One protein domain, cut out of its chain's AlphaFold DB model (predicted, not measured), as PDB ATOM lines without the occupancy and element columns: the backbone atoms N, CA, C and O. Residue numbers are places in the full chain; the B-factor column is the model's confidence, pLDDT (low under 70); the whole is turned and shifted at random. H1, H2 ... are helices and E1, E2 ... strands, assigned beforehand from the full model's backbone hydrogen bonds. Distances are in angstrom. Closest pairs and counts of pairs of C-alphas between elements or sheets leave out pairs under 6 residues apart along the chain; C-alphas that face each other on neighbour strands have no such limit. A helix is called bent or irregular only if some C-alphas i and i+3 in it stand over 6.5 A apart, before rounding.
ATOM      1  N   MET A   1      99.870  -2.018 -82.994       56.19
ATOM      2  CA  MET A   1     100.085  -2.109 -81.541       56.19
ATOM      3  C   MET A   1      99.949  -0.734 -80.935       56.19
ATOM      4  O   MET A   1     100.377   0.220 -81.573       56.19
ATOM      5  N   ILE A   2      99.321  -0.643 -79.767       65.56
ATOM      6  CA  ILE A   2      98.989   0.621 -79.111       65.56
ATOM      7  C   ILE A   2      99.311   0.488 -77.624       65.56
ATOM      8  O   ILE A   2      98.779  -0.404 -76.975       65.56
ATOM      9  N   LEU A   3     100.155   1.362 -77.088       59.00
ATOM     10  CA  LEU A   3     100.247   1.584 -75.652       59.00
ATOM     11  C   LEU A   3      99.182   2.611 -75.264       59.00
ATOM     12  O   LEU A   3      99.087   3.674 -75.877       59.00
ATOM     13  N   VAL A   4      98.405   2.289 -74.242       58.81
ATOM     14  CA  VAL A   4      97.508   3.210 -73.560       58.81
ATOM     15  C   VAL A   4      98.056   3.395 -72.155       58.81
ATOM     16  O   VAL A   4      98.108   2.453 -71.366       58.81
ATOM     17  N   THR A   5      98.493   4.606 -71.836       48.09
ATOM     18  CA  THR A   5      98.893   4.932 -70.465       48.09
ATOM     19  C   THR A   5      97.739   5.665 -69.789       48.09
ATOM     20  O   THR A   5      97.325   6.720 -70.285       48.09
ATOM     21  N   PRO A   6      97.215   5.171 -68.657       46.72
ATOM     22  CA  PRO A   6      96.486   6.037 -67.750       46.72
ATOM     23  C   PRO A   6      97.483   7.071 -67.217       46.72
ATOM     24  O   PRO A   6      98.535   6.702 -66.692       46.72
ATOM     25  N   SER A   7      97.179   8.365 -67.317       37.84
ATOM     26  CA  SER A   7      97.847   9.328 -66.443       37.84
ATOM     27  C   SER A   7      97.553   8.905 -65.000       37.84
ATOM     28  O   SER A   7      96.377   8.807 -64.649       37.84
ATOM     29  N   LEU A   8      98.600   8.594 -64.230       35.03
ATOM     30  CA  LEU A   8      98.630   8.353 -62.781       35.03
ATOM     31  C   LEU A   8      97.263   8.454 -62.088       35.03
ATOM     32  O   LEU A   8      96.730   9.539 -61.849       35.03
ATOM     33  N   ILE A   9      96.710   7.290 -61.757       38.62
ATOM     34  CA  ILE A   9      95.527   7.183 -60.919       38.62
ATOM     35  C   ILE A   9      95.938   7.583 -59.501       38.62
ATOM     36  O   ILE A   9      96.438   6.775 -58.725       38.62
ATOM     37  N   ASP A  10      95.658   8.828 -59.151       36.81
ATOM     38  CA  ASP A  10      95.110   9.114 -57.837       36.81
ATOM     39  C   ASP A  10      93.639   9.475 -58.042       36.81
ATOM     40  O   ASP A  10      93.288  10.631 -58.265       36.81
ATOM     41  N   TRP A  11      92.769   8.463 -58.026       39.91
ATOM     42  CA  TRP A  11      91.313   8.640 -58.099       39.91
ATOM     43  C   TRP A  11      90.758   9.411 -56.890       39.91
ATOM     44  O   TRP A  11      89.604   9.832 -56.916       39.91
ATOM     45  N   LYS A  12      91.573   9.629 -55.844       40.94
ATOM     46  CA  LYS A  12      91.259  10.541 -54.737       40.94
ATOM     47  C   LYS A  12      91.574  12.000 -55.069       40.94
ATOM     48  O   LYS A  12      91.120  12.891 -54.356       40.94
ATOM     49  N   SER A  13      92.331  12.261 -56.134       40.78
ATOM     50  CA  SER A  13      92.633  13.609 -56.597       40.78
ATOM     51  C   SER A  13      91.619  14.027 -57.665       40.78
ATOM     52  O   SER A  13      91.460  13.408 -58.712       40.78
ATOM     53  N   SER A  14      90.900  15.103 -57.378       37.31
ATOM     54  CA  SER A  14      89.790  15.695 -58.129       37.31
ATOM     55  C   SER A  14      90.163  16.303 -59.497       37.31
ATOM     56  O   SER A  14      89.591  17.311 -59.915       37.31
ATOM     57  N   LYS A  15      91.126  15.735 -60.235       39.38
ATOM     58  CA  LYS A  15      91.505  16.256 -61.557       39.38
ATOM     59  C   LYS A  15      90.571  15.742 -62.653       39.38
ATOM     60  O   LYS A  15      90.744  14.671 -63.222       39.38
ATOM     61  N   LYS A  16      89.603  16.607 -62.954       41.84
ATOM     62  CA  LYS A  16      88.475  16.528 -63.896       41.84
ATOM     63  C   LYS A  16      88.785  16.272 -65.388       41.84
ATOM     64  O   LYS A  16      87.919  16.530 -66.202       41.84
ATOM     65  N   ASN A  17      89.961  15.788 -65.791       41.38
ATOM     66  CA  ASN A  17      90.224  15.450 -67.201       41.38
ATOM     67  C   ASN A  17      91.334  14.402 -67.305       41.38
ATOM     68  O   ASN A  17      92.518  14.736 -67.318       41.38
ATOM     69  N   GLN A  18      90.948  13.129 -67.369       51.72
ATOM     70  CA  GLN A  18      91.866  12.045 -67.708       51.72
ATOM     71  C   GLN A  18      92.024  12.005 -69.230       51.72
ATOM     72  O   GLN A  18      91.108  11.599 -69.943       51.72
ATOM     73  N   SER A  19      93.174  12.437 -69.742       57.22
ATOM     74  CA  SER A  19      93.542  12.189 -71.134       57.22
ATOM     75  C   SER A  19      94.290  10.862 -71.221       57.22
ATOM     76  O   SER A  19      95.325  10.662 -70.587       57.22
ATOM     77  N   PHE A  20      93.768   9.933 -72.019       69.44
ATOM     78  CA  PHE A  20      94.537   8.762 -72.422       69.44
ATOM     79  C   PHE A  20      95.611   9.215 -73.404       69.44
ATOM     80  O   PHE A  20      95.309   9.887 -74.392       69.44
ATOM     81  N   GLN A  21      96.859   8.836 -73.147       82.50
ATOM     82  CA  GLN A  21      97.914   8.988 -74.136       82.50
ATOM     83  C   GLN A  21      98.037   7.680 -74.913       82.50
ATOM     84  O   GLN A  21      98.264   6.615 -74.336       82.50
ATOM     85  N   ILE A  22      97.865   7.781 -76.229       89.88
ATOM     86  CA  ILE A  22      98.107   6.687 -77.162       89.88
ATOM     87  C   ILE A  22      99.559   6.801 -77.619       89.88
ATOM     88  O   ILE A  22      99.982   7.854 -78.105       89.88
ATOM     89  N   VAL A  23     100.326   5.725 -77.469       91.88
ATOM     90  CA  VAL A  23     101.714   5.657 -77.937       91.88
ATOM     91  C   VAL A  23     101.881   4.488 -78.895       91.88
ATOM     92  O   VAL A  23     101.378   3.391 -78.650       91.88
ATOM     93  N   ILE A  24     102.599   4.709 -79.993       94.62
ATOM     94  CA  ILE A  24     103.039   3.644 -80.900       94.62
ATOM     95  C   ILE A  24     104.556   3.741 -81.095       94.62
ATOM     96  O   ILE A  24     105.073   4.855 -81.172       94.62
ATOM     97  N   PRO A  25     105.301   2.631 -81.202       94.69
ATOM     98  CA  PRO A  25     106.723   2.705 -81.513       94.69
ATOM     99  C   PRO A  25     106.987   3.228 -82.908       94.69
ATOM    100  O   PRO A  25     106.223   2.969 -83.846       94.69
ATOM    101  N   ARG A  26     108.133   3.889 -83.062       94.81
ATOM    102  CA  ARG A  26     108.601   4.399 -84.347       94.81
ATOM    103  C   ARG A  26     108.640   3.318 -85.425       94.81
ATOM    104  O   ARG A  26     108.202   3.560 -86.547       94.81
ATOM    105  N   MET A  27     109.091   2.114 -85.081       93.94
ATOM    106  CA  MET A  27     109.138   0.988 -86.019       93.94
ATOM    107  C   MET A  27     107.749   0.596 -86.534       93.94
ATOM    108  O   MET A  27     107.602   0.336 -87.726       93.94
ATOM    109  N   VAL A  28     106.717   0.653 -85.687       92.88
ATOM    110  CA  VAL A  28     105.325   0.394 -86.089       92.88
ATOM    111  C   VAL A  28     104.800   1.503 -87.009       92.88
ATOM    112  O   VAL A  28     104.158   1.203 -88.014       92.88
ATOM    113  N   ASP A  29     105.098   2.779 -86.725       95.69
ATOM    114  CA  ASP A  29     104.764   3.904 -87.624       95.69
ATOM    115  C   ASP A  29     105.382   3.710 -89.018       95.69
ATOM    116  O   ASP A  29     104.696   3.833 -90.037       95.69
ATOM    117  N   LEU A  30     106.668   3.355 -89.066       95.69
ATOM    118  CA  LEU A  30     107.390   3.103 -90.313       95.69
ATOM    119  C   LEU A  30     106.825   1.897 -91.070       95.69
ATOM    120  O   LEU A  30     106.641   1.966 -92.287       95.69
ATOM    121  N   GLU A  31     106.506   0.813 -90.366       95.19
ATOM    122  CA  GLU A  31     105.939  -0.393 -90.962       95.19
ATOM    123  C   GLU A  31     104.565  -0.124 -91.589       95.19
ATOM    124  O   GLU A  31     104.311  -0.536 -92.724       95.19
ATOM    125  N   VAL A  32     103.687   0.616 -90.899       95.31
ATOM    126  CA  VAL A  32     102.368   1.002 -91.429       95.31
ATOM    127  C   VAL A  32     102.524   1.843 -92.694       95.31
ATOM    128  O   VAL A  32     101.912   1.528 -93.718       95.31
ATOM    129  N   LYS A  33     103.399   2.855 -92.675       96.94
ATOM    130  CA  LYS A  33     103.690   3.684 -93.857       96.94
ATOM    131  C   LYS A  33     104.214   2.852 -95.024       96.94
ATOM    132  O   LYS A  33     103.798   3.054 -96.165       96.94
ATOM    133  N   GLN A  34     105.101   1.894 -94.759       97.00
ATOM    134  CA  GLN A  34     105.633   1.013 -95.794       97.00
ATOM    135  C   GLN A  34     104.561   0.071 -96.355       97.00
ATOM    136  O   GLN A  34     104.501  -0.137 -97.569       97.00
ATOM    137  N   LYS A  35     103.683  -0.470 -95.501       96.44
ATOM    138  CA  LYS A  35     102.545  -1.307 -95.909       96.44
ATOM    139  C   LYS A  35     101.565  -0.537 -96.794       96.44
ATOM    140  O   LYS A  35     101.162  -1.074 -97.823       96.44
ATOM    141  N   LEU A  36     101.254   0.718 -96.457       96.81
ATOM    142  CA  LEU A  36     100.429   1.599 -97.294       96.81
ATOM    143  C   LEU A  36     101.053   1.784 -98.683       96.81
ATOM    144  O   LEU A  36     100.423   1.451 -99.687       96.81
ATOM    145  N   LYS A  37     102.327   2.197 -98.745       97.12
ATOM    146  CA  LYS A  37     103.072   2.356-100.010       97.12
ATOM    147  C   LYS A  37     103.057   1.084-100.857       97.12
ATOM    148  O   LYS A  37     102.799   1.126-102.060       97.12
ATOM    149  N   ASN A  38     103.328  -0.061-100.232       96.56
ATOM    150  CA  ASN A  38     103.363  -1.345-100.923       96.56
ATOM    151  C   ASN A  38     101.986  -1.730-101.475       96.56
ATOM    152  O   ASN A  38     101.910  -2.185-102.615       96.56
ATOM    153  N   LYS A  39     100.908  -1.515-100.708       96.88
ATOM    154  CA  LYS A  39      99.552  -1.859-101.145       96.88
ATOM    155  C   LYS A  39      99.080  -0.983-102.300       96.88
ATOM    156  O   LYS A  39      98.515  -1.503-103.259       96.88
ATOM    157  N   ILE A  40      99.365   0.315-102.250       94.69
ATOM    158  CA  ILE A  40      99.040   1.247-103.338       94.69
ATOM    159  C   ILE A  40      99.803   0.856-104.605       94.69
ATOM    160  O   ILE A  40      99.207   0.735-105.673       94.69
ATOM    161  N   ARG A  41     101.101   0.546-104.488       93.75
ATOM    162  CA  ARG A  41     101.909   0.061-105.616       93.75
ATOM    163  C   ARG A  41     101.382  -1.256-106.191       93.75
ATOM    164  O   ARG A  41     101.373  -1.426-107.407       93.75
ATOM    165  N   GLU A  42     100.951  -2.189-105.346       93.75
ATOM    166  CA  GLU A  42     100.339  -3.451-105.776       93.75
ATOM    167  C   GLU A  42      99.066  -3.197-106.595       93.75
ATOM    168  O   GLU A  42      98.933  -3.735-107.695       93.75
ATOM    169  N   ILE A  43      98.175  -2.331-106.103       91.19
ATOM    170  CA  ILE A  43      96.935  -1.946-106.792       91.19
ATOM    171  C   ILE A  43      97.251  -1.246-108.116       91.19
ATOM    172  O   ILE A  43      96.694  -1.611-109.148       91.19
ATOM    173  N   HIS A  44      98.189  -0.300-108.126       88.31
ATOM    174  CA  HIS A  44      98.625   0.383-109.342       88.31
ATOM    175  C   HIS A  44      99.179  -0.601-110.388       88.31
ATOM    176  O   HIS A  44      98.792  -0.583-111.558       88.31
ATOM    177  N   ASN A  45     100.045  -1.526-109.966       87.81
ATOM    178  CA  ASN A  45     100.590  -2.569-110.836       87.81
ATOM    179  C   ASN A  45      99.511  -3.527-111.348       87.81
ATOM    180  O   ASN A  45      99.632  -4.057-112.450       87.81
ATOM    181  N   TYR A  46      98.470  -3.780-110.559       89.12
ATOM    182  CA  TYR A  46      97.323  -4.560-111.001       89.12
ATOM    183  C   TYR A  46      96.531  -3.806-112.075       89.12
ATOM    184  O   TYR A  46      96.317  -4.349-113.156       89.12
ATOM    185  N   LEU A  47      96.171  -2.543-111.827       84.69
ATOM    186  CA  LEU A  47      95.388  -1.714-112.751       84.69
ATOM    187  C   LEU A  47      96.091  -1.512-114.098       84.69
ATOM    188  O   LEU A  47      95.469  -1.659-115.146       84.69
ATOM    189  N   THR A  48      97.403  -1.273-114.086       82.19
ATOM    190  CA  THR A  48      98.212  -1.126-115.311       82.19
ATOM    191  C   THR A  48      98.296  -2.406-116.150       82.19
ATOM    192  O   THR A  48      98.501  -2.335-117.359       82.19
ATOM    193  N   ARG A  49      98.107  -3.589-115.548       84.06
ATOM    194  CA  ARG A  49      98.113  -4.880-116.260       84.06
ATOM    195  C   ARG A  49      96.761  -5.264-116.855       84.06
ATOM    196  O   ARG A  49      96.716  -6.166-117.691       84.06
ATOM    197  N   VAL A  50      95.663  -4.641-116.428       84.75
ATOM    198  CA  VAL A  50      94.330  -4.961-116.950       84.75
ATOM    199  C   VAL A  50      94.262  -4.546-118.423       84.75
ATOM    200  O   VAL A  50      94.401  -3.368-118.761       84.75
ATOM    201  N   GLN A  51      94.046  -5.520-119.320       58.34
ATOM    202  CA  GLN A  51      93.883  -5.254-120.751       58.34
ATOM    203  C   GLN A  51      92.784  -4.206-120.959       58.34
ATOM    204  O   GLN A  51      91.684  -4.327-120.426       58.34
ATOM    205  N   HIS A  52      93.101  -3.179-121.749       69.31
ATOM    206  CA  HIS A  52      92.249  -2.021-122.035       69.31
ATOM    207  C   HIS A  52      92.095  -0.972-120.923       69.31
ATOM    208  O   HIS A  52      91.383  -0.001-121.160       69.31
ATOM    209  N   PHE A  53      92.784  -1.065-119.778       70.25
ATOM    210  CA  PHE A  53      92.735   0.006-118.769       70.25
ATOM    211  C   PHE A  53      93.112   1.369-119.377       70.25
ATOM    212  O   PHE A  53      92.334   2.314-119.325       70.25
ATOM    213  N   HIS A  54      94.219   1.421-120.119       69.19
ATOM    214  CA  HIS A  54      94.666   2.625-120.837       69.19
ATOM    215  C   HIS A  54      93.774   3.036-122.019       69.19
ATOM    216  O   HIS A  54      93.953   4.110-122.580       69.19
ATOM    217  N   LYS A  55      92.835   2.179-122.445       71.06
ATOM    218  CA  LYS A  55      91.885   2.491-123.524       71.06
ATOM    219  C   LYS A  55      90.679   3.278-123.002       71.06
ATOM    220  O   LYS A  55      90.068   4.010-123.772       71.06
ATOM    221  N   TYR A  56      90.320   3.083-121.734       71.25
ATOM    222  CA  TYR A  56      89.117   3.660-121.126       71.25
ATOM    223  C   TYR A  56      89.418   4.679-120.023       71.25
ATOM    224  O   TYR A  56      88.520   5.425-119.645       71.25
ATOM    225  N   PHE A  57      90.660   4.733-119.536       74.00
ATOM    226  CA  PHE A  57      91.083   5.643-118.480       74.00
ATOM    227  C   PHE A  57      92.372   6.360-118.879       74.00
ATOM    228  O   PHE A  57      93.356   5.721-119.262       74.00
ATOM    229  N   GLU A  58      92.368   7.690-118.766       72.00
ATOM    230  CA  GLU A  58      93.597   8.479-118.792       72.00
ATOM    231  C   GLU A  58      94.423   8.121-117.557       72.00
ATOM    232  O   GLU A  58      93.961   8.238-116.421       72.00
ATOM    233  N   VAL A  59      95.644   7.639-117.778       69.69
ATOM    234  CA  VAL A  59      96.569   7.366-116.682       69.69
ATOM    235  C   VAL A  59      97.329   8.643-116.399       69.69
ATOM    236  O   VAL A  59      98.215   9.015-117.166       69.69
ATOM    237  N   ASN A  60      96.973   9.308-115.301       78.94
ATOM    238  CA  ASN A  60      97.822  10.345-114.734       78.94
ATOM    239  C   ASN A  60      99.178   9.691-114.375       78.94
ATOM    240  O   ASN A  60      99.183   8.744-113.581       78.94
ATOM    241  N   PRO A  61     100.306  10.131-114.968       76.94
ATOM    242  CA  PRO A  61     101.627   9.568-114.680       76.94
ATOM    243  C   PRO A  61     102.008   9.693-113.201       76.94
ATOM    244  O   PRO A  61     102.733   8.839-112.693       76.94
ATOM    245  N   ASP A  62     101.447  10.685-112.508       88.19
ATOM    246  CA  ASP A  62     101.706  10.969-111.100       88.19
ATOM    247  C   ASP A  62     100.695  10.276-110.165       88.19
ATOM    248  O   ASP A  62     100.833  10.341-108.949       88.19
ATOM    249  N   ALA A  63      99.714   9.525-110.696       86.62
ATOM    250  CA  ALA A  63      98.633   8.917-109.906       86.62
ATOM    251  C   ALA A  63      99.126   8.016-108.762       86.62
ATOM    252  O   ALA A  63      98.481   7.923-107.717       86.62
ATOM    253  N   LEU A  64     100.247   7.317-108.965       89.38
ATOM    254  CA  LEU A  64     100.850   6.477-107.932       89.38
ATOM    255  C   LEU A  64     101.407   7.319-106.777       89.38
ATOM    256  O   LEU A  64     101.213   6.963-105.611       89.38
ATOM    257  N   ASP A  65     102.099   8.407-107.102       93.25
ATOM    258  CA  ASP A  65     102.713   9.293-106.119       93.25
ATOM    259  C   ASP A  65     101.640  10.122-105.405       93.25
ATOM    260  O   ASP A  65     101.662  10.200-104.176       93.25
ATOM    261  N   ASP A  66     100.641  10.623-106.135       93.88
ATOM    262  CA  ASP A  66      99.479  11.334-105.592       93.88
ATOM    263  C   ASP A  66      98.726  10.469-104.573       93.88
ATOM    264  O   ASP A  66      98.587  10.859-103.413       93.88
ATOM    265  N   ALA A  67      98.327   9.249-104.956       93.44
ATOM    266  CA  ALA A  67      97.617   8.334-104.061       93.44
ATOM    267  C   ALA A  67      98.468   7.932-102.846       93.44
ATOM    268  O   ALA A  67      97.955   7.754-101.739       93.44
ATOM    269  N   THR A  68      99.783   7.786-103.036       95.56
ATOM    270  CA  THR A  68     100.711   7.506-101.935       95.56
ATOM    271  C   THR A  68     100.770   8.675-100.954       95.56
ATOM    272  O   THR A  68     100.696   8.457 -99.745       95.56
ATOM    273  N   ASN A  69     100.895   9.903-101.454       96.81
ATOM    274  CA  ASN A  69     100.964  11.106-100.630       96.81
ATOM    275  C   ASN A  69      99.645  11.364 -99.894       96.81
ATOM    276  O   ASN A  69      99.675  11.698 -98.709       96.81
ATOM    277  N   GLU A  70      98.505  11.149-100.551       97.25
ATOM    278  CA  GLU A  70      97.173  11.248 -99.945       97.25
ATOM    279  C   GLU A  70      97.023  10.252 -98.787       97.25
ATOM    280  O   GLU A  70      96.769  10.658 -97.654       97.25
ATOM    281  N   ALA A  71      97.318   8.967 -99.007       96.69
ATOM    282  CA  ALA A  71      97.208   7.947 -97.963       96.69
ATOM    283  C   ALA A  71      98.151   8.184 -96.768       96.69
ATOM    284  O   ALA A  71      97.805   7.890 -95.621       96.69
ATOM    285  N   LEU A  72      99.360   8.703 -97.015       97.69
ATOM    286  CA  LEU A  72     100.283   9.078 -95.939       97.69
ATOM    287  C   LEU A  72      99.779  10.302 -95.171       97.69
ATOM    288  O   LEU A  72      99.884  10.323 -93.946       97.69
ATOM    289  N   THR A  73      99.207  11.285 -95.867       98.00
ATOM    290  CA  THR A  73      98.598  12.472 -95.251       98.00
ATOM    291  C   THR A  73      97.419  12.074 -94.369       98.00
ATOM    292  O   THR A  73      97.360  12.486 -93.213       98.00
ATOM    293  N   ASP A  74      96.542  11.196 -94.852       97.19
ATOM    294  CA  ASP A  74      95.424  10.658 -94.076       97.19
ATOM    295  C   ASP A  74      95.891   9.926 -92.817       97.19
ATOM    296  O   ASP A  74      95.292  10.066 -91.747       97.19
ATOM    297  N   PHE A  75      96.991   9.176 -92.908       96.75
ATOM    298  CA  PHE A  75      97.569   8.505 -91.748       96.75
ATOM    299  C   PHE A  75      98.146   9.493 -90.718       96.75
ATOM    300  O   PHE A  75      97.966   9.301 -89.512       96.75
ATOM    301  N   GLU A  76      98.791  10.576 -91.155       96.88
ATOM    302  CA  GLU A  76      99.240  11.647 -90.254       96.88
ATOM    303  C   GLU A  76      98.053  12.385 -89.609       96.88
ATOM    304  O   GLU A  76      98.046  12.600 -88.395       96.88
ATOM    305  N   CYS A  77      97.000  12.681 -90.378       96.25
ATOM    306  CA  CYS A  77      95.748  13.245 -89.870       96.25
ATOM    307  C   CYS A  77      95.096  12.330 -88.825       96.25
ATOM    308  O   CYS A  77      94.645  12.799 -87.778       96.25
ATOM    309  N   PHE A  78      95.077  11.018 -89.071       93.50
ATOM    310  CA  PHE A  78      94.586  10.022 -88.122       93.50
ATOM    311  C   PHE A  78      95.359  10.064 -86.796       93.50
ATOM    312  O   PHE A  78      94.734  10.119 -85.734       93.50
ATOM    313  N   LYS A  79      96.699  10.093 -86.845       93.44
ATOM    314  CA  LYS A  79      97.541  10.196 -85.643       93.44
ATOM    315  C   LYS A  79      97.307  11.499 -84.890       93.44
ATOM    316  O   LYS A  79      97.144  11.468 -83.674       93.44
ATOM    317  N   SER A  80      97.247  12.621 -85.606       91.62
ATOM    318  CA  SER A  80      97.001  13.941 -85.020       91.62
ATOM    319  C   SER A  80      95.640  14.006 -84.321       91.62
ATOM    320  O   SER A  80      95.564  14.404 -83.161       91.62
ATOM    321  N   ARG A  81      94.576  13.517 -84.973       90.06
ATOM    322  CA  ARG A  81      93.216  13.493 -84.413       90.06
ATOM    323  C   ARG A  81      93.113  12.675 -83.126       90.06
ATOM    324  O   ARG A  81      92.328  13.020 -82.251       90.06
ATOM    325  N   LEU A  82      93.873  11.589 -83.026       85.62
ATOM    326  CA  LEU A  82      93.898  10.718 -81.849       85.62
ATOM    327  C   LEU A  82      94.995  11.087 -80.839       85.62
ATOM    328  O   LEU A  82      95.184  10.355 -79.870       85.62
ATOM    329  N   ASN A  83      95.713  12.194 -81.059       88.38
ATOM    330  CA  ASN A  83      96.847  12.622 -80.241       88.38
ATOM    331  C   ASN A  83      97.863  11.485 -79.991       88.38
ATOM    332  O   ASN A  83      98.313  11.254 -78.867       88.38
ATOM    333  N   ILE A  84      98.177  10.727 -81.047       89.94
ATOM    334  CA  ILE A  84      99.113   9.604 -80.978       89.94
ATOM    335  C   ILE A  84     100.534  10.145 -80.878       89.94
ATOM    336  O   ILE A  84     101.018  10.835 -81.774       89.94
ATOM    337  N   SER A  85     101.217   9.760 -79.810       92.25
ATOM    338  CA  SER A  85     102.645  10.002 -79.630       92.25
ATOM    339  C   SER A  85     103.474   8.842 -80.181       92.25
ATOM    340  O   SER A  85     103.046   7.684 -80.174       92.25
ATOM    341  N   ILE A  86     104.665   9.157 -80.686       94.00
ATOM    342  CA  ILE A  86     105.613   8.158 -81.168       94.00
ATOM    343  C   ILE A  86     106.619   7.876 -80.056       94.00
ATOM    344  O   ILE A  86     107.258   8.798 -79.552       94.00
ATOM    345  N   ALA A  87     106.746   6.607 -79.669       92.44
ATOM    346  CA  ALA A  87     107.875   6.160 -78.868       92.44
ATOM    347  C   ALA A  87     109.080   6.038 -79.799       92.44
ATOM    348  O   ALA A  87     109.146   5.146 -80.653       92.44
ATOM    349  N   GLU A  88     109.976   7.003 -79.662       92.06
ATOM    350  CA  GLU A  88     111.211   7.093 -80.420       92.06
ATOM    351  C   GLU A  88     112.208   5.997 -79.998       92.06
ATOM    352  O   GLU A  88     112.003   5.277 -79.016       92.06
ATOM    353  N   HIS A  89     113.246   5.787 -80.804       87.06
ATOM    354  CA  HIS A  89     114.166   4.641 -80.683       87.06
ATOM    355  C   HIS A  89     115.630   5.067 -80.512       87.06
ATOM    356  O   HIS A  89     116.498   4.240 -80.250       87.06
ATOM    357  N   GLU A  90     115.906   6.365 -80.625       83.06
ATOM    358  CA  GLU A  90     117.230   6.980 -80.585       83.06
ATOM    359  C   GLU A  90     117.931   6.785 -79.237       83.06
ATOM    360  O   GLU A  90     119.158   6.796 -79.174       83.06
ATOM    361  N   SER A  91     117.167   6.601 -78.160       82.44
ATOM    362  CA  SER A  91     117.685   6.375 -76.811       82.44
ATOM    363  C   SER A  91     117.833   4.900 -76.439       82.44
ATOM    364  O   SER A  91     118.225   4.614 -75.310       82.44
ATOM    365  N   ILE A  92     117.507   3.950 -77.323       90.62
ATOM    366  CA  ILE A  92     117.614   2.518 -77.007       90.62
ATOM    367  C   ILE A  92     119.081   2.117 -76.857       90.62
ATOM    368  O   ILE A  92     119.911   2.392 -77.725       90.62
ATOM    369  N   SER A  93     119.392   1.420 -75.764       91.94
ATOM    370  CA  SER A  93     120.717   0.848 -75.557       91.94
ATOM    371  C   SER A  93     120.963  -0.288 -76.549       91.94
ATOM    372  O   SER A  93     120.201  -1.254 -76.624       91.94
ATOM    373  N   CYS A  94     122.063  -0.198 -77.298       93.38
ATOM    374  CA  CYS A  94     122.517  -1.312 -78.128       93.38
ATOM    375  C   CYS A  94     122.859  -2.545 -77.282       93.38
ATOM    376  O   CYS A  94     122.717  -3.660 -77.774       93.38
ATOM    377  N   GLU A  95     123.292  -2.352 -76.032       95.50
ATOM    378  CA  GLU A  95     123.588  -3.448 -75.105       95.50
ATOM    379  C   GLU A  95     122.308  -4.220 -74.773       95.50
ATOM    380  O   GLU A  95     122.281  -5.429 -74.978       95.50
ATOM    381  N   ASP A  96     121.218  -3.527 -74.428       94.81
ATOM    382  CA  ASP A  96     119.922  -4.164 -74.144       94.81
ATOM    383  C   ASP A  96     119.417  -4.965 -75.356       94.81
ATOM    384  O   ASP A  96     118.955  -6.099 -75.229       94.81
ATOM    385  N   LEU A  97     119.551  -4.409 -76.566       95.44
ATOM    386  CA  LEU A  97     119.150  -5.089 -77.800       95.44
ATOM    387  C   LEU A  97     119.984  -6.353 -78.068       95.44
ATOM    388  O   LEU A  97     119.444  -7.384 -78.482       95.44
ATOM    389  N   VAL A  98     121.298  -6.277 -77.845       95.75
ATOM    390  CA  VAL A  98     122.219  -7.413 -77.989       95.75
ATOM    391  C   VAL A  98     121.954  -8.468 -76.917       95.75
ATOM    392  O   VAL A  98     122.015  -9.659 -77.220       95.75
ATOM    393  N   ASP A  99     121.603  -8.061 -75.702       96.69
ATOM    394  CA  ASP A  99     121.254  -8.969 -74.616       96.69
ATOM    395  C   ASP A  99     119.962  -9.731 -74.907       96.69
ATOM    396  O   ASP A  99     119.924 -10.949 -74.707       96.69
ATOM    397  N   LEU A 100     118.931  -9.068 -75.450       95.94
ATOM    398  CA  LEU A 100     117.725  -9.757 -75.919       95.94
ATOM    399  C   LEU A 100     118.066 -10.809 -76.983       95.94
ATOM    400  O   LEU A 100     117.585 -11.941 -76.913       95.94
ATOM    401  N   TYR A 101     118.930 -10.455 -77.939       97.25
ATOM    402  CA  TYR A 101     119.345 -11.346 -79.020       97.25
ATOM    403  C   TYR A 101     120.154 -12.551 -78.517       97.25
ATOM    404  O   TYR A 101     119.804 -13.695 -78.803       97.25
ATOM    405  N   ASN A 102     121.218 -12.313 -77.747       96.38
ATOM    406  CA  ASN A 102     122.139 -13.356 -77.286       96.38
ATOM    407  C   ASN A 102     121.469 -14.343 -76.330       96.38
ATOM    408  O   ASN A 102     121.757 -15.539 -76.374       96.38
ATOM    409  N   ASN A 103     120.570 -13.848 -75.480       96.12
ATOM    410  CA  ASN A 103     119.842 -14.681 -74.526       96.12
ATOM    411  C   ASN A 103     118.570 -15.297 -75.125       96.12
ATOM    412  O   ASN A 103     117.860 -16.014 -74.421       96.12
ATOM    413  N   MET A 104     118.288 -15.049 -76.412       95.12
ATOM    414  CA  MET A 104     117.107 -15.553 -77.119       95.12
ATOM    415  C   MET A 104     115.809 -15.219 -76.370       95.12
ATOM    416  O   MET A 104     114.905 -16.050 -76.249       95.12
ATOM    417  N   LEU A 105     115.760 -14.004 -75.821       94.81
ATOM    418  CA  LEU A 105     114.591 -13.468 -75.139       94.81
ATOM    419  C   LEU A 105     113.607 -12.915 -76.174       94.81
ATOM    420  O   LEU A 105     114.042 -12.473 -77.242       94.81
ATOM    421  N   PRO A 106     112.291 -12.905 -75.877       93.75
ATOM    422  CA  PRO A 106     111.298 -12.325 -76.771       93.75
ATOM    423  C   PRO A 106     111.725 -10.928 -77.255       93.75
ATOM    424  O   PRO A 106     112.199 -10.129 -76.446       93.75
ATOM    425  N   PRO A 107     111.608 -10.642 -78.563       94.44
ATOM    426  CA  PRO A 107     110.915 -11.423 -79.594       94.44
ATOM    427  C   PRO A 107     111.805 -12.462 -80.305       94.44
ATOM    428  O   PRO A 107     111.353 -13.162 -81.215       94.44
ATOM    429  N   PHE A 108     113.069 -12.599 -79.906       96.38
ATOM    430  CA  PHE A 108     113.980 -13.557 -80.515       96.38
ATOM    431  C   PHE A 108     113.672 -14.993 -80.087       96.38
ATOM    432  O   PHE A 108     113.255 -15.287 -78.970       96.38
ATOM    433  N   SER A 109     113.897 -15.922 -81.011       93.38
ATOM    434  CA  SER A 109     113.889 -17.361 -80.741       93.38
ATOM    435  C   SER A 109     114.720 -18.087 -81.793       93.38
ATOM    436  O   SER A 109     115.124 -17.495 -82.795       93.38
ATOM    437  N   GLU A 110     114.949 -19.395 -81.629       92.25
ATOM    438  CA  GLU A 110     115.742 -20.175 -82.598       92.25
ATOM    439  C   GLU A 110     115.201 -20.081 -84.029       92.25
ATOM    440  O   GLU A 110     115.958 -20.159 -84.996       92.25
ATOM    441  N   ARG A 111     113.889 -19.872 -84.166       92.19
ATOM    442  CA  ARG A 111     113.208 -19.719 -85.457       92.19
ATOM    443  C   ARG A 111     113.100 -18.263 -85.912       92.19
ATOM    444  O   ARG A 111     112.829 -18.028 -87.084       92.19
ATOM    445  N   LYS A 112     113.300 -17.310 -85.005       91.31
ATOM    446  CA  LYS A 112     113.053 -15.878 -85.187       91.31
ATOM    447  C   LYS A 112     114.299 -15.058 -84.833       91.31
ATOM    448  O   LYS A 112     114.310 -14.285 -83.884       91.31
ATOM    449  N   LYS A 113     115.387 -15.242 -85.586       90.94
ATOM    450  CA  LYS A 113     116.667 -14.534 -85.350       90.94
ATOM    451  C   LYS A 113     116.728 -13.135 -85.976       90.94
ATOM    452  O   LYS A 113     117.738 -12.455 -85.848       90.94
ATOM    453  N   HIS A 114     115.676 -12.721 -86.683       92.44
ATOM    454  CA  HIS A 114     115.648 -11.487 -87.475       92.44
ATOM    455  C   HIS A 114     114.641 -10.447 -86.954       92.44
ATOM    456  O   HIS A 114     114.392  -9.458 -87.635       92.44
ATOM    457  N   GLU A 115     114.114 -10.626 -85.739       94.88
ATOM    458  CA  GLU A 115     113.067  -9.776 -85.139       94.88
ATOM    459  C   GLU A 115     113.617  -8.509 -84.460       94.88
ATOM    460  O   GLU A 115     113.111  -8.047 -83.439       94.88
ATOM    461  N   PHE A 116     114.668  -7.914 -85.024       94.44
ATOM    462  CA  PHE A 116     115.207  -6.649 -84.518       94.44
ATOM    463  C   PHE A 116     114.171  -5.513 -84.506       94.44
ATOM    464  O   PHE A 116     114.145  -4.778 -83.521       94.44
ATOM    465  N   PRO A 117     113.293  -5.352 -85.521       93.50
ATOM    466  CA  PRO A 117     112.241  -4.333 -85.475       93.50
ATOM    467  C   PRO A 117     111.298  -4.470 -84.274       93.50
ATOM    468  O   PRO A 117     110.927  -3.463 -83.665       93.50
ATOM    469  N   ASP A 118     110.949  -5.700 -83.905       92.94
ATOM    470  CA  ASP A 118     110.061  -5.970 -82.774       92.94
ATOM    471  C   ASP A 118     110.790  -5.755 -81.445       92.94
ATOM    472  O   ASP A 118     110.225  -5.170 -80.523       92.94
ATOM    473  N   ALA A 119     112.069  -6.134 -81.362       95.12
ATOM    474  CA  ALA A 119     112.887  -5.905 -80.173       95.12
ATOM    475  C   ALA A 119     113.091  -4.403 -79.918       95.12
ATOM    476  O   ALA A 119     112.907  -3.928 -78.801       95.12
ATOM    477  N   ILE A 120     113.379  -3.636 -80.975       95.19
ATOM    478  CA  ILE A 120     113.441  -2.169 -80.927       95.19
ATOM    479  C   ILE A 120     112.093  -1.599 -80.476       95.19
ATOM    480  O   ILE A 120     112.051  -0.698 -79.646       95.19
ATOM    481  N   SER A 121     110.980  -2.139 -80.979       94.12
ATOM    482  CA  SER A 121     109.645  -1.687 -80.585       94.12
ATOM    483  C   SER A 121     109.365  -1.906 -79.096       94.12
ATOM    484  O   SER A 121     108.822  -1.006 -78.457       94.12
ATOM    485  N   LEU A 122     109.731  -3.069 -78.545       93.75
ATOM    486  CA  LEU A 122     109.592  -3.385 -77.118       93.75
ATOM    487  C   LEU A 122     110.421  -2.424 -76.260       93.75
ATOM    488  O   LEU A 122     109.880  -1.756 -75.379       93.75
ATOM    489  N   LEU A 123     111.702  -2.259 -76.596       94.44
ATOM    490  CA  LEU A 123     112.606  -1.366 -75.870       94.44
ATOM    491  C   LEU A 123     112.166   0.109 -75.955       94.44
ATOM    492  O   LEU A 123     112.221   0.820 -74.953       94.44
ATOM    493  N   SER A 124     111.645   0.571 -77.099       93.56
ATOM    494  CA  SER A 124     111.031   1.907 -77.221       93.56
ATOM    495  C   SER A 124     109.868   2.105 -76.241       93.56
ATOM    496  O   SER A 124     109.727   3.180 -75.661       93.56
ATOM    497  N   ILE A 125     109.017   1.091 -76.041       91.31
ATOM    498  CA  ILE A 125     107.891   1.172 -75.094       91.31
ATOM    499  C   ILE A 125     108.375   1.180 -73.643       91.31
ATOM    500  O   ILE A 125     107.790   1.873 -72.801       91.31
ATOM    501  N   ASP A 126     109.454   0.468 -73.330       91.06
ATOM    502  CA  ASP A 126     110.031   0.463 -71.984       91.06
ATOM    503  C   ASP A 126     110.495   1.859 -71.558       91.06
ATOM    504  O   ASP A 126     110.265   2.256 -70.413       91.06
ATOM    505  N   GLN A 127     110.993   2.655 -72.505       89.81
ATOM    506  CA  GLN A 127     111.436   4.035 -72.279       89.81
ATOM    507  C   GLN A 127     110.298   5.043 -72.065       89.81
ATOM    508  O   GLN A 127     110.543   6.157 -71.598       89.81
ATOM    509  N   VAL A 128     109.047   4.676 -72.357       88.62
ATOM    510  CA  VAL A 128     107.895   5.542 -72.074       88.62
ATOM    511  C   VAL A 128     107.688   5.632 -70.560       88.62
ATOM    512  O   VAL A 128     107.296   4.660 -69.909       88.62
ATOM    513  N   SER A 129     107.929   6.819 -70.000       82.19
ATOM    514  CA  SER A 129     107.814   7.088 -68.563       82.19
ATOM    515  C   SER A 129     106.355   7.095 -68.099       82.19
ATOM    516  O   SER A 129     105.641   8.081 -68.273       82.19
ATOM    517  N   CYS A 130     105.922   6.006 -67.469       80.69
ATOM    518  CA  CYS A 130     104.627   5.891 -66.800       80.69
ATOM    519  C   CYS A 130     104.661   4.762 -65.761       80.69
ATOM    520  O   CYS A 130     105.415   3.799 -65.906       80.69
ATOM    521  N   ASP A 131     103.843   4.885 -64.713       79.56
ATOM    522  CA  ASP A 131     103.828   3.916 -63.609       79.56
ATOM    523  C   ASP A 131     103.140   2.600 -63.972       79.56
ATOM    524  O   ASP A 131     103.519   1.549 -63.456       79.56
ATOM    525  N   PHE A 132     102.146   2.665 -64.862       83.56
ATOM    526  CA  PHE A 132     101.401   1.518 -65.367       83.56
ATOM    527  C   PHE A 132     101.161   1.650 -66.871       83.56
ATOM    528  O   PHE A 132     100.820   2.728 -67.367       83.56
ATOM    529  N   LYS A 133     101.310   0.533 -67.587       87.31
ATOM    530  CA  LYS A 133     101.209   0.445 -69.048       87.31
ATOM    531  C   LYS A 133     100.154  -0.580 -69.441       87.31
ATOM    532  O   LYS A 133     100.278  -1.749 -69.087       87.31
ATOM    533  N   ASP A 134      99.167  -0.169 -70.229       91.00
ATOM    534  CA  ASP A 134      98.250  -1.096 -70.887       91.00
ATOM    535  C   ASP A 134      98.645  -1.203 -72.369       91.00
ATOM    536  O   ASP A 134      98.533  -0.251 -73.137       91.00
ATOM    537  N   ILE A 135      99.150  -2.358 -72.789       91.38
ATOM    538  CA  ILE A 135      99.608  -2.620 -74.156       91.38
ATOM    539  C   ILE A 135      98.537  -3.402 -74.902       91.38
ATOM    540  O   ILE A 135      98.083  -4.441 -74.445       91.38
ATOM    541  N   ILE A 136      98.178  -2.950 -76.097       92.00
ATOM    542  CA  ILE A 136      97.251  -3.629 -76.996       92.00
ATOM    543  C   ILE A 136      98.051  -4.225 -78.157       92.00
ATOM    544  O   ILE A 136      98.462  -3.516 -79.088       92.00
ATOM    545  N   SER A 137      98.263  -5.540 -78.105       91.19
ATOM    546  CA  SER A 137      98.957  -6.312 -79.132       91.19
ATOM    547  C   SER A 137      98.394  -7.728 -79.233       91.19
ATOM    548  O   SER A 137      98.240  -8.424 -78.232       91.19
ATOM    549  N   ALA A 138      98.118  -8.171 -80.460       88.88
ATOM    550  CA  ALA A 138      97.757  -9.560 -80.741       88.88
ATOM    551  C   ALA A 138      98.986 -10.486 -80.805       88.88
ATOM    552  O   ALA A 138      98.831 -11.702 -80.917       88.88
ATOM    553  N   ASP A 139     100.189  -9.914 -80.764       88.56
ATOM    554  CA  ASP A 139     101.437 -10.651 -80.858       88.56
ATOM    555  C   ASP A 139     101.776 -11.347 -79.530       88.56
ATOM    556  O   ASP A 139     101.809 -10.733 -78.459       88.56
ATOM    557  N   GLY A 140     102.021 -12.655 -79.610       89.06
ATOM    558  CA  GLY A 140     102.370 -13.483 -78.461       89.06
ATOM    559  C   GLY A 140     103.747 -13.165 -77.880       89.06
ATOM    560  O   GLY A 140     103.966 -13.416 -76.692       89.06
ATOM    561  N   ASP A 141     104.648 -12.580 -78.670       90.62
ATOM    562  CA  ASP A 141     105.991 -12.227 -78.208       90.62
ATOM    563  C   ASP A 141     105.938 -11.048 -77.226       90.62
ATOM    564  O   ASP A 141     106.613 -11.070 -76.199       90.62
ATOM    565  N   TRP A 142     105.020 -10.101 -77.442       91.12
ATOM    566  CA  TRP A 142     104.744  -8.986 -76.526       91.12
ATOM    567  C   TRP A 142     104.192  -9.457 -75.185       91.12
ATOM    568  O   TRP A 142     104.631  -9.016 -74.124       91.12
ATOM    569  N   LEU A 143     103.242 -10.393 -75.226       91.00
ATOM    570  CA  LEU A 143     102.715 -11.013 -74.013       91.00
ATOM    571  C   LEU A 143     103.814 -11.767 -73.254       91.00
ATOM    572  O   LEU A 143     103.833 -11.753 -72.026       91.00
ATOM    573  N   SER A 144     104.713 -12.435 -73.978       92.88
ATOM    574  CA  SER A 144     105.804 -13.209 -73.385       92.88
ATOM    575  C   SER A 144     106.863 -12.308 -72.753       92.88
ATOM    576  O   SER A 144     107.311 -12.610 -71.649       92.88
ATOM    577  N   TYR A 145     107.209 -11.199 -73.413       94.25
ATOM    578  CA  TYR A 145     108.160 -10.203 -72.920       94.25
ATOM    579  C   TYR A 145     107.699  -9.587 -71.591       94.25
ATOM    580  O   TYR A 145     108.427  -9.616 -70.602       94.25
ATOM    581  N   TYR A 146     106.445  -9.131 -71.524       93.69
ATOM    582  CA  TYR A 146     105.903  -8.451 -70.342       93.69
ATOM    583  C   TYR A 146     105.305  -9.379 -69.282       93.69
ATOM    584  O   TYR A 146     104.772  -8.912 -68.280       93.69
ATOM    585  N   LYS A 147     105.393 -10.703 -69.454       90.62
ATOM    586  CA  LYS A 147     104.725 -11.675 -68.573       90.62
ATOM    587  C   LYS A 147     105.097 -11.531 -67.091       90.62
ATOM    588  O   LYS A 147     104.282 -11.856 -66.230       90.62
ATOM    589  N   ALA A 148     106.330 -11.117 -66.801       89.06
ATOM    590  CA  ALA A 148     106.842 -10.969 -65.439       89.06
ATOM    591  C   ALA A 148     106.692  -9.545 -64.874       89.06
ATOM    592  O   ALA A 148     106.926  -9.351 -63.681       89.06
ATOM    593  N   ASP A 149     106.312  -8.561 -65.693       91.38
ATOM    594  CA  ASP A 149     106.216  -7.169 -65.264       91.38
ATOM    595  C   ASP A 149     104.805  -6.850 -64.753       91.38
ATOM    596  O   ASP A 149     103.863  -6.672 -65.521       91.38
ATOM    597  N   SER A 150     104.653  -6.739 -63.431       88.69
ATOM    598  CA  SER A 150     103.369  -6.414 -62.795       88.69
ATOM    599  C   SER A 150     102.848  -5.011 -63.119       88.69
ATOM    600  O   SER A 150     101.691  -4.711 -62.826       88.69
ATOM    601  N   LYS A 151     103.693  -4.128 -63.664       88.56
ATOM    602  CA  LYS A 151     103.310  -2.767 -64.061       88.56
ATOM    603  C   LYS A 151     102.771  -2.708 -65.489       88.56
ATOM    604  O   LYS A 151     102.270  -1.660 -65.902       88.56
ATOM    605  N   VAL A 152     102.843  -3.810 -66.233       90.75
ATOM    606  CA  VAL A 152     102.413  -3.877 -67.628       90.75
ATOM    607  C   VAL A 152     101.309  -4.913 -67.787       90.75
ATOM    608  O   VAL A 152     101.431  -6.061 -67.371       90.75
ATOM    609  N   ARG A 153     100.212  -4.522 -68.434       91.19
ATOM    610  CA  ARG A 153      99.146  -5.444 -68.837       91.19
ATOM    611  C   ARG A 153      99.068  -5.502 -70.344       91.19
ATOM    612  O   ARG A 153      99.053  -4.471 -71.006       91.19
ATOM    613  N   VAL A 154      98.978  -6.711 -70.884       92.19
ATOM    614  CA  VAL A 154      98.902  -6.928 -72.329       92.19
ATOM    615  C   VAL A 154      97.522  -7.457 -72.705       92.19
ATOM    616  O   VAL A 154      97.084  -8.509 -72.240       92.19
ATOM    617  N   PHE A 155      96.849  -6.730 -73.586       91.75
ATOM    618  CA  PHE A 155      95.535  -7.027 -74.134       91.75
ATOM    619  C   PHE A 155      95.670  -7.445 -75.593       91.75
ATOM    620  O   PHE A 155      96.322  -6.777 -76.394       91.75
ATOM    621  N   LYS A 156      94.992  -8.531 -75.973       91.44
ATOM    622  CA  LYS A 156      95.062  -9.070 -77.342       91.44
ATOM    623  C   LYS A 156      94.439  -8.154 -78.393       91.44
ATOM    624  O   LYS A 156      94.783  -8.231 -79.569       91.44
ATOM    625  N   SER A 157      93.470  -7.340 -77.989       88.94
ATOM    626  CA  SER A 157      92.716  -6.481 -78.890       88.94
ATOM    627  C   SER A 157      92.121  -5.289 -78.147       88.94
ATOM    628  O   SER A 157      91.989  -5.309 -76.922       88.94
ATOM    629  N   LEU A 158      91.740  -4.258 -78.903       83.38
ATOM    630  CA  LEU A 158      91.048  -3.095 -78.356       83.38
ATOM    631  C   LEU A 158      89.692  -3.467 -77.716       83.38
ATOM    632  O   LEU A 158      89.445  -2.996 -76.611       83.38
ATOM    633  N   PRO A 159      88.855  -4.349 -78.304       87.00
ATOM    634  CA  PRO A 159      87.676  -4.880 -77.615       87.00
ATOM    635  C   PRO A 159      87.988  -5.509 -76.252       87.00
ATOM    636  O   PRO A 159      87.359  -5.145 -75.268       87.00
ATOM    637  N   ASN A 160      89.016  -6.368 -76.162       87.75
ATOM    638  CA  ASN A 160      89.406  -6.979 -74.881       87.75
ATOM    639  C   ASN A 160      89.807  -5.931 -73.836       87.75
ATOM    640  O   ASN A 160      89.498  -6.095 -72.661       87.75
TER     641      ASN A 160
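AT A GLANCE: This is residues 1 to 160 of the 319 residues of the protein "PIN_12 domain-containing protein" of Alteromonas sp. (UniProt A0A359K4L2). The model is a head with a long arm: the head is a small, strongly twisted sheet of five strands with the short helices H5 and H6 packed on it and H4 packed on H5, and the arm is the two long helices H1 and H3, side by side and running opposite ways. Residues 49 to 58, which include H2, stick out at the arm's far tip, and residues 10 to 16, between E1 and E2, stick out from the head. The printed part has 160 residues with six named helices and five named strands, in the order E1 E2 H1 H2 H3 E3 H4 H5 E4 H6 E5. The sheet is mixed, in the order E3 E2 E1 E4 E5, and the class is mixed, helices and strands. The whole is loose, with a radius of gyration of the C-alphas of 20.3 A and spans of 67 by 48 by 30 A.

HOW THE PARTS SIT: E1, residues 2 to 5, and E2, residues 21 to 25, form an antiparallel hairpin, with N 3 and O 23 2.8 A apart. H1, residues 26 to 49, only grazes the sheet with residues 26 to 31. H3, residues 63 to 81, touches H1 at a shallow tilt of 31 degrees, closest at the C-alphas of Lys 37 and Thr 68, 6.0 A. H2, residues 53 to 56, is apart from H3. E3, residues 84 to 87, is parallel to E2, with N 85 and O 22 2.8 A apart. H4, residues 94 to 102, touches H5, residues 116 to 126, at a steep tilt of 57 degrees, closest at the C-alphas of Leu 97 and Ala 119, 6.7 A. H5 stands up from the sheet at a height of 9.2 A, and touches H1 at the C-alphas of Met 27 and Ser 121, 6.1 A. E4, residues 133 to 136, is antiparallel to E1, with N 4 and O 134 2.8 A apart. H6, residues 140 to 148, is over E5, residues 152 to 155, at a height of 8.5 A, closest at the C-alphas of Leu 143 and Val 154, 5.8 A. E4 and E5 are parallel, with N 155 and O 135 2.7 A apart; E4, H6 and E5 form a strand-helix-strand unit, two parallel neighbour strands with a helix between, and its crossover is right-handed. Every O i to N i+4 pair is within hydrogen-bond range in H1, H3, H4 and H5, against 4 of 5 in H6; H2 is too short for such a pair.

IN THESE COORDINATES: E1 begins at C-alpha 2, (98.989, 0.621, -79.111). H1 is 34.9 A long and ends at C-alpha 49, (98.113, -4.880, -116.260); H3 is 26.5 A long. H5 is 15.3 A, H6 14.0 A, E2 13.1 A and H4 12.1 A long. H6 is irregular: C-alphas 145 and 148 are 7.6 A apart. E5 ends at C-alpha 155, (95.535, -7.027, -74.134).

THE WHOLE: The C-alphas of Lys 12 and Lys 55, the two farthest apart, are 69.3 A apart. The printed part has no cut. The links E1 to E2 and H4 to H5 are long. Mean pLDDT of the printed part is 84.9; residues 1 to 20, 51 to 52, 54 and 59 are under 70.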